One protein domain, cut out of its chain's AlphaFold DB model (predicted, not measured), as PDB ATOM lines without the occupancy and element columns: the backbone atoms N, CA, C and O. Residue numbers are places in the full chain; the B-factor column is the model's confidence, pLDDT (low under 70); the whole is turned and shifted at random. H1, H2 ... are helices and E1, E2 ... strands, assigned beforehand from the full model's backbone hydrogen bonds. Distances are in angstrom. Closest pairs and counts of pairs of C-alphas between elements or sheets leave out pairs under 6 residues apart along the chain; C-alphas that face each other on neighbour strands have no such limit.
ATOM      1  N   PHE A  21     -24.311  27.017  13.824       63.66
ATOM      2  CA  PHE A  21     -23.726  26.469  12.606       63.66
ATOM      3  C   PHE A  21     -24.549  25.269  12.153       63.66
ATOM      4  O   PHE A  21     -24.902  24.413  12.969       63.66
ATOM      5  N   GLY A  22     -24.872  25.214  10.863       70.44
ATOM      6  CA  GLY A  22     -25.426  24.006  10.276       70.44
ATOM      7  C   GLY A  22     -24.360  22.910  10.174       70.44
ATOM      8  O   GLY A  22     -23.156  23.137  10.300       70.44
ATOM      9  N   ILE A  23     -24.816  21.674   9.975       73.75
ATOM     10  CA  ILE A  23     -23.932  20.500   9.925       73.75
ATOM     11  C   ILE A  23     -22.980  20.569   8.721       73.75
ATOM     12  O   ILE A  23     -21.850  20.089   8.806       73.75
ATOM     13  N   ALA A  24     -23.417  21.150   7.600       73.25
ATOM     14  CA  ALA A  24     -22.577  21.305   6.414       73.25
ATOM     15  C   ALA A  24     -21.407  22.263   6.690       73.25
ATOM     16  O   ALA A  24     -20.257  21.930   6.417       73.25
ATOM     17  N   GLU A  25     -21.694  23.391   7.335       76.56
ATOM     18  CA  GLU A  25     -20.721  24.408   7.719       76.56
ATOM     19  C   GLU A  25     -19.710  23.861   8.733       76.56
ATOM     20  O   GLU A  25     -18.518  24.147   8.632       76.56
ATOM     21  N   ILE A  26     -20.152  23.013   9.672       77.75
ATOM     22  CA  ILE A  26     -19.251  22.321  10.608       77.75
ATOM     23  C   ILE A  26     -18.284  21.397   9.858       77.75
ATOM     24  O   ILE A  26     -17.088  21.404  10.136       77.75
ATOM     25  N   LYS A  27     -18.773  20.632   8.876       76.62
ATOM     26  CA  LYS A  27     -17.916  19.739   8.079       76.62
ATOM     27  C   LYS A  27     -16.890  20.506   7.253       76.62
ATOM     28  O   LYS A  27     -15.761  20.043   7.103       76.62
ATOM     29  N   ASP A  28     -17.267  21.651   6.700       80.38
ATOM     30  CA  ASP A  28     -16.331  22.488   5.954       80.38
ATOM     31  C   ASP A  28     -15.302  23.147   6.879       80.38
ATOM     32  O   ASP A  28     -14.115  23.167   6.552       80.38
ATOM     33  N   MET A  29     -15.713  23.569   8.076       83.50
ATOM     34  CA  MET A  29     -14.799  24.030   9.123       83.50
ATOM     35  C   MET A  29     -13.771  22.954   9.505       83.50
ATOM     36  O   MET A  29     -12.582  23.254   9.576       83.50
ATOM     37  N   ASP A  30     -14.187  21.698   9.680       83.19
ATOM     38  CA  ASP A  30     -13.266  20.601  10.010       83.19
ATOM     39  C   ASP A  30     -12.211  20.375   8.913       83.19
ATOM     40  O   ASP A  30     -11.043  20.112   9.215       83.19
ATOM     41  N   LYS A  31     -12.581  20.526   7.632       85.88
ATOM     42  CA  LYS A  31     -11.617  20.462   6.515       85.88
ATOM     43  C   LYS A  31     -10.596  21.593   6.593       85.88
ATOM     44  O   LYS A  31      -9.407  21.354   6.395       85.88
ATOM     45  N   VAL A  32     -11.045  22.816   6.887       85.25
ATOM     46  CA  VAL A  32     -10.153  23.976   7.042       85.25
ATOM     47  C   VAL A  32      -9.192  23.759   8.208       85.25
ATOM     48  O   VAL A  32      -7.989  23.937   8.033       85.25
ATOM     49  N   ILE A  33      -9.693  23.313   9.364       84.69
ATOM     50  CA  ILE A  33      -8.873  23.001  10.543       84.69
ATOM     51  C   ILE A  33      -7.821  21.947  10.202       84.69
ATOM     52  O   ILE A  33      -6.649  22.127  10.525       84.69
ATOM     53  N   LYS A  34      -8.211  20.872   9.508       85.31
ATOM     54  CA  LYS A  34      -7.277  19.827   9.080       85.31
ATOM     55  C   LYS A  34      -6.159  20.397   8.204       85.31
ATOM     56  O   LYS A  34      -4.991  20.167   8.500       85.31
ATOM     57  N   ASN A  35      -6.505  21.183   7.186       86.00
ATOM     58  CA  ASN A  35      -5.519  21.793   6.294       86.00
ATOM     59  C   ASN A  35      -4.580  22.753   7.044       86.00
ATOM     60  O   ASN A  35      -3.377  22.765   6.802       86.00
ATOM     61  N   LEU A  36      -5.107  23.549   7.981       80.19
ATOM     62  CA  LEU A  36      -4.294  24.441   8.811       80.19
ATOM     63  C   LEU A  36      -3.343  23.662   9.722       80.19
ATOM     64  O   LEU A  36      -2.182  24.041   9.846       80.19
ATOM     65  N   ASN A  37      -3.801  22.560  10.313       84.62
ATOM     66  CA  ASN A  37      -2.968  21.699  11.150       84.62
ATOM     67  C   ASN A  37      -1.832  21.054  10.349       84.62
ATOM     68  O   ASN A  37      -0.704  20.988  10.836       84.62
ATOM     69  N   GLU A  38      -2.104  20.640   9.109       85.06
ATOM     70  CA  GLU A  38      -1.086  20.128   8.184       85.06
ATOM     71  C   GLU A  38      -0.035  21.196   7.831       85.06
ATOM     72  O   GLU A  38       1.157  20.896   7.825       85.06
ATOM     73  N   ILE A  39      -0.449  22.447   7.594       87.00
ATOM     74  CA  ILE A  39       0.464  23.559   7.268       87.00
ATOM     75  C   ILE A  39       1.294  23.989   8.484       87.00
ATOM     76  O   ILE A  39       2.494  24.231   8.371       87.00
ATOM     77  N   LEU A  40       0.649  24.131   9.643       80.44
ATOM     78  CA  LEU A  40       1.260  24.681  10.855       80.44
ATOM     79  C   LEU A  40       2.021  23.627  11.671       80.44
ATOM     80  O   LEU A  40       2.733  23.990  12.604       80.44
ATOM     81  N   GLY A  41       1.841  22.335  11.375       82.62
ATOM     82  CA  GLY A  41       2.421  21.234  12.147       82.62
ATOM     83  C   GLY A  41       1.931  21.178  13.600       82.62
ATOM     84  O   GLY A  41       2.632  20.665  14.469       82.62
ATOM     85  N   SER A  42       0.751  21.736  13.885       79.00
ATOM     86  CA  SER A  42       0.169  21.832  15.230       79.00
ATOM     87  C   SER A  42      -1.280  21.350  15.240       79.00
ATOM     88  O   SER A  42      -1.894  21.190  14.190       79.00
ATOM     89  N   SER A  43      -1.827  21.084  16.429       78.81
ATOM     90  CA  SER A  43      -3.210  20.638  16.601       78.81
ATOM     91  C   SER A  43      -4.109  21.788  17.062       78.81
ATOM     92  O   SER A  43      -4.225  22.054  18.260       78.81
ATOM     93  N   LEU A  44      -4.764  22.458  16.117       82.50
ATOM     94  CA  LEU A  44      -5.864  23.379  16.373       82.50
ATOM     95  C   LEU A  44      -7.164  22.583  16.557       82.50
ATOM     96  O   LEU A  44      -7.529  21.777  15.698       82.50
ATOM     97  N   SER A  45      -7.857  22.810  17.673       83.38
ATOM     98  CA  SER A  45      -9.187  22.243  17.942       83.38
ATOM     99  C   SER A  45     -10.310  23.093  17.342       83.38
ATOM    100  O   SER A  45     -10.133  24.281  17.051       83.38
ATOM    101  N   ARG A  46     -11.511  22.508  17.224       78.25
ATOM    102  CA  ARG A  46     -12.708  23.211  16.739       78.25
ATOM    103  C   ARG A  46     -13.047  24.428  17.597       78.25
ATOM    104  O   ARG A  46     -13.299  25.500  17.057       78.25
ATOM    105  N   ASN A  47     -12.992  24.293  18.921       78.69
ATOM    106  CA  ASN A  47     -13.291  25.398  19.835       78.69
ATOM    107  C   ASN A  47     -12.272  26.541  19.714       78.69
ATOM    108  O   ASN A  47     -12.675  27.699  19.679       78.69
ATOM    109  N   GLN A  48     -10.979  26.236  19.554       80.38
ATOM    110  CA  GLN A  48      -9.960  27.268  19.316       80.38
ATOM    111  C   GLN A  48     -10.172  27.983  17.977       80.38
ATOM    112  O   GLN A  48     -10.036  29.202  17.897       80.38
ATOM    113  N   PHE A  49     -10.538  27.246  16.924       82.50
ATOM    114  CA  PHE A  49     -10.855  27.848  15.631       82.50
ATOM    115  C   PHE A  49     -12.105  28.740  15.702       82.50
ATOM    116  O   PHE A  49     -12.082  29.865  15.208       82.50
ATOM    117  N   ILE A  50     -13.172  28.289  16.372       78.69
ATOM    118  CA  ILE A  50     -14.387  29.087  16.604       78.69
ATOM    119  C   ILE A  50     -14.062  30.345  17.411       78.69
ATOM    120  O   ILE A  50     -14.534  31.423  17.062       78.69
ATOM    121  N   GLU A  51     -13.237  30.241  18.452       78.75
ATOM    122  CA  GLU A  51     -12.817  31.389  19.254       78.75
ATOM    123  C   GLU A  51     -12.034  32.412  18.413       78.75
ATOM    124  O   GLU A  51     -12.278  33.617  18.519       78.75
ATOM    125  N   LEU A  52     -11.137  31.953  17.533       76.81
ATOM    126  CA  LEU A  52     -10.419  32.815  16.589       76.81
ATOM    127  C   LEU A  52     -11.376  33.507  15.610       76.81
ATOM    128  O   LEU A  52     -11.286  34.723  15.426       76.81
ATOM    129  N   MET A  53     -12.319  32.762  15.022       76.81
ATOM    130  CA  MET A  53     -13.337  33.333  14.137       76.81
ATOM    131  C   MET A  53     -14.211  34.351  14.867       76.81
ATOM    132  O   MET A  53     -14.476  35.421  14.328       76.81
ATOM    133  N   TYR A  54     -14.619  34.053  16.100       76.19
ATOM    134  CA  TYR A  54     -15.416  34.948  16.931       76.19
ATOM    135  C   TYR A  54     -14.671  36.249  17.242       76.19
ATOM    136  O   TYR A  54     -15.209  37.329  17.008       76.19
ATOM    137  N   LYS A  55     -13.409  36.171  17.687       76.50
ATOM    138  CA  LYS A  55     -12.567  37.355  17.938       76.50
ATOM    139  C   LYS A  55     -12.382  38.191  16.673       76.50
ATOM    140  O   LYS A  55     -12.520  39.413  16.718       76.50
ATOM    141  N   SER A  56     -12.123  37.537  15.541       73.19
ATOM    142  CA  SER A  56     -11.992  38.216  14.252       73.19
ATOM    143  C   SER A  56     -13.299  38.902  13.851       73.19
ATOM    144  O   SER A  56     -13.286  40.089  13.532       73.19
ATOM    145  N   ALA A  57     -14.433  38.204  13.923       72.31
ATOM    146  CA  ALA A  57     -15.745  38.761  13.607       72.31
ATOM    147  C   ALA A  57     -16.094  39.945  14.521       72.31
ATOM    148  O   ALA A  57     -16.506  40.987  14.021       72.31
ATOM    149  N   LYS A  58     -15.846  39.831  15.834       74.31
ATOM    150  CA  LYS A  58     -16.033  40.907  16.821       74.31
ATOM    151  C   LYS A  58     -15.233  42.162  16.462       74.31
ATOM    152  O   LYS A  58     -15.758  43.263  16.583       74.31
ATOM    153  N   SER A  59     -13.989  42.003  16.004       74.56
ATOM    154  CA  SER A  59     -13.126  43.135  15.629       74.56
ATOM    155  C   SER A  59     -13.534  43.839  14.328       74.56
ATOM    156  O   SER A  59     -13.238  45.019  14.159       74.56
ATOM    157  N   ILE A  60     -14.202  43.128  13.414       74.31
ATOM    158  CA  ILE A  60     -14.543  43.630  12.074       74.31
ATOM    159  C   ILE A  60     -15.994  44.132  12.012       74.31
ATOM    160  O   ILE A  60     -16.299  45.043  11.243       74.31
ATOM    161  N   ALA A  61     -16.898  43.550  12.802       73.69
ATOM    162  CA  ALA A  61     -18.316  43.883  12.775       73.69
ATOM    163  C   ALA A  61     -18.590  45.303  13.292       73.69
ATOM    164  O   ALA A  61     -18.127  45.700  14.363       73.69
ATOM    165  N   LYS A  62     -19.422  46.041  12.551       75.88
ATOM    166  CA  LYS A  62     -20.024  47.301  12.993       75.88
ATOM    167  C   LYS A  62     -21.524  47.111  13.171       75.88
ATOM    168  O   LYS A  62     -22.194  46.514  12.329       75.88
ATOM    169  N   PHE A  63     -22.048  47.641  14.263       80.12
ATOM    170  CA  PHE A  63     -23.458  47.554  14.615       80.12
ATOM    171  C   PHE A  63     -24.090  48.929  14.510       80.12
ATOM    172  O   PHE A  63     -23.480  49.917  14.912       80.12
ATOM    173  N   LYS A  64     -25.318  49.004  14.005       78.62
ATOM    174  CA  LYS A  64     -26.074  50.256  13.971       78.62
ATOM    175  C   LYS A  64     -27.156  50.224  15.042       78.62
ATOM    176  O   LYS A  64     -28.054  49.384  15.002       78.62
ATOM    177  N   VAL A  65     -27.062  51.143  15.999       79.19
ATOM    178  CA  VAL A  65     -28.021  51.313  17.096       79.19
ATOM    179  C   VAL A  65     -28.491  52.765  17.087       79.19
ATOM    180  O   VAL A  65     -27.686  53.674  17.277       79.19
ATOM    181  N   ASN A  66     -29.789  53.000  16.849       80.94
ATOM    182  CA  ASN A  66     -30.380  54.347  16.758       80.94
ATOM    183  C   ASN A  66     -29.586  55.301  15.838       80.94
ATOM    184  O   ASN A  66     -29.191  56.391  16.247       80.94
ATOM    185  N   ASP A  67     -29.292  54.844  14.616       80.31
ATOM    186  CA  ASP A  67     -28.510  55.568  13.600       80.31
ATOM    187  C   ASP A  67     -27.055  55.904  13.959       80.31
ATOM    188  O   ASP A  67     -26.376  56.611  13.214       80.31
ATOM    189  N   LYS A  68     -26.529  55.330  15.045       81.94
ATOM    190  CA  LYS A  68     -25.110  55.400  15.394       81.94
ATOM    191  C   LYS A  68     -24.423  54.074  15.117       81.94
ATOM    192  O   LYS A  68     -24.914  53.021  15.518       81.94
ATOM    193  N   ASN A  69     -23.266  54.145  14.467       83.44
ATOM    194  CA  ASN A  69     -22.380  53.000  14.311       83.44
ATOM    195  C   ASN A  69     -21.597  52.787  15.610       83.44
ATOM    196  O   ASN A  69     -21.009  53.729  16.135       83.44
ATOM    197  N   MET A  70     -21.608  51.559  16.110       81.81
ATOM    198  CA  MET A  70     -21.011  51.142  17.374       81.81
ATOM    199  C   MET A  70     -20.260  49.822  17.173       81.81
ATOM    200  O   MET A  70     -20.645  48.976  16.362       81.81
ATOM    201  N   THR A  71     -19.175  49.647  17.911       84.19
ATOM    202  CA  THR A  71     -18.461  48.376  18.068       84.19
ATOM    203  C   THR A  71     -19.244  47.430  18.976       84.19
ATOM    204  O   THR A  71     -20.176  47.830  19.675       84.19
ATOM    205  N   PHE A  72     -18.858  46.154  18.999       81.94
ATOM    206  CA  PHE A  72     -19.509  45.162  19.854       81.94
ATOM    207  C   PHE A  72     -19.479  45.532  21.348       81.94
ATOM    208  O   PHE A  72     -20.496  45.424  22.029       81.94
ATOM    209  N   ASP A  73     -18.340  46.009  21.859       82.38
ATOM    210  CA  ASP A  73     -18.202  46.371  23.277       82.38
ATOM    211  C   ASP A  73     -19.047  47.605  23.631       82.38
ATOM    212  O   ASP A  73     -19.673  47.656  24.690       82.38
ATOM    213  N   GLU A  74     -19.139  48.572  22.717       84.94
ATOM    214  CA  GLU A  74     -20.009  49.740  22.875       84.94
ATOM    215  C   GLU A  74     -21.491  49.346  22.884       84.94
ATOM    216  O   GLU A  74     -22.263  49.897  23.666       84.94
ATOM    217  N   VAL A  75     -21.890  48.369  22.065       82.38
ATOM    218  CA  VAL A  75     -23.245  47.797  22.085       82.38
ATOM    219  C   VAL A  75     -23.542  47.131  23.429       82.38
ATOM    220  O   VAL A  75     -24.599  47.378  24.010       82.38
ATOM    221  N   LEU A  76     -22.623  46.307  23.946       80.62
ATOM    222  CA  LEU A  76     -22.788  45.664  25.253       80.62
ATOM    223  C   LEU A  76     -22.942  46.696  26.373       80.62
ATOM    224  O   LEU A  76     -23.840  46.568  27.206       80.62
ATOM    225  N   HIS A  77     -22.116  47.744  26.353       84.56
ATOM    226  CA  HIS A  77     -22.201  48.840  27.309       84.56
ATOM    227  C   HIS A  77     -23.524  49.613  27.184       84.56
ATOM    228  O   HIS A  77     -24.174  49.882  28.190       84.56
ATOM    229  N   TYR A  78     -23.963  49.914  25.958       83.62
ATOM    230  CA  TYR A  78     -25.205  50.645  25.690       83.62
ATOM    231  C   TYR A  78     -26.450  49.924  26.227       83.62
ATOM    232  O   TYR A  78     -27.376  50.571  26.713       83.62
ATOM    233  N   PHE A  79     -26.475  48.590  26.159       80.56
ATOM    234  CA  PHE A  79     -27.599  47.772  26.628       80.56
ATOM    235  C   PHE A  79     -27.442  47.224  28.058       80.56
ATOM    236  O   PHE A  79     -28.286  46.428  28.485       80.56
ATOM    237  N   ASP A  80     -26.382  47.615  28.777       81.50
ATOM    238  CA  ASP A  80     -25.999  47.070  30.089       81.50
ATOM    239  C   ASP A  80     -26.008  45.526  30.099       81.50
ATOM    240  O   ASP A  80     -26.692  44.860  30.885       81.50
TER     241      ASP A  80
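What this domain is: This is residues 21 to 80 of the 96 residues of an uncharacterized protein of Clostridium magnum DSM 2767 (UniProt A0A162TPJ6). H2 is a stem between two ends: H1 stands crosswise at its start, roughly as a T, and a small head of the hairpin E1 and E2 with H3 sits past its far end. The 60 residues are mostly helix, in the order H1, H2, E1, E2, H3, the two strands antiparallel. The whole is only just extended, close to loose, with radius of gyration of the C-alphas 15.8 A and spans of 45 by 23 by 17 A.

How they stand to each other: H1, residues 23 to 40, touches H2, residues 46 to 60, about perpendicular at 84 degrees, with its residues 29 to 33 alone; the closest C-alphas, of Asp 30 and Arg 46, are 7.2 A apart. In the hairpin of E1, residues 62 to 65, and E2, residues 68 to 70, N 63 and O 70 are within hydrogen-bond range at 2.9 A. H3, residues 72 to 78, is close to H2 but not clearly touching, the closest C-alphas, of Lys 58 and Phe 72, 6.3 A apart. In H1, H2 and H3 every O i to N i+4 pair is within hydrogen-bond range.

Where its parts are: H1 begins at C-alpha 23 (-23.932, 20.500, 9.925) and is 25.6 A long; H2 is 21.0 A, E1 9.8 A, E2 6.2 A. H3, 9.8 A, ends at C-alpha 78 (-25.205, 50.645, 25.690).

The domain as a whole: The C-alphas farthest apart, of Gly 41 and Asn 66, are 46.8 A apart. The printed part has no cut, the four links are tight, and residue 21 alone is under pLDDT 70.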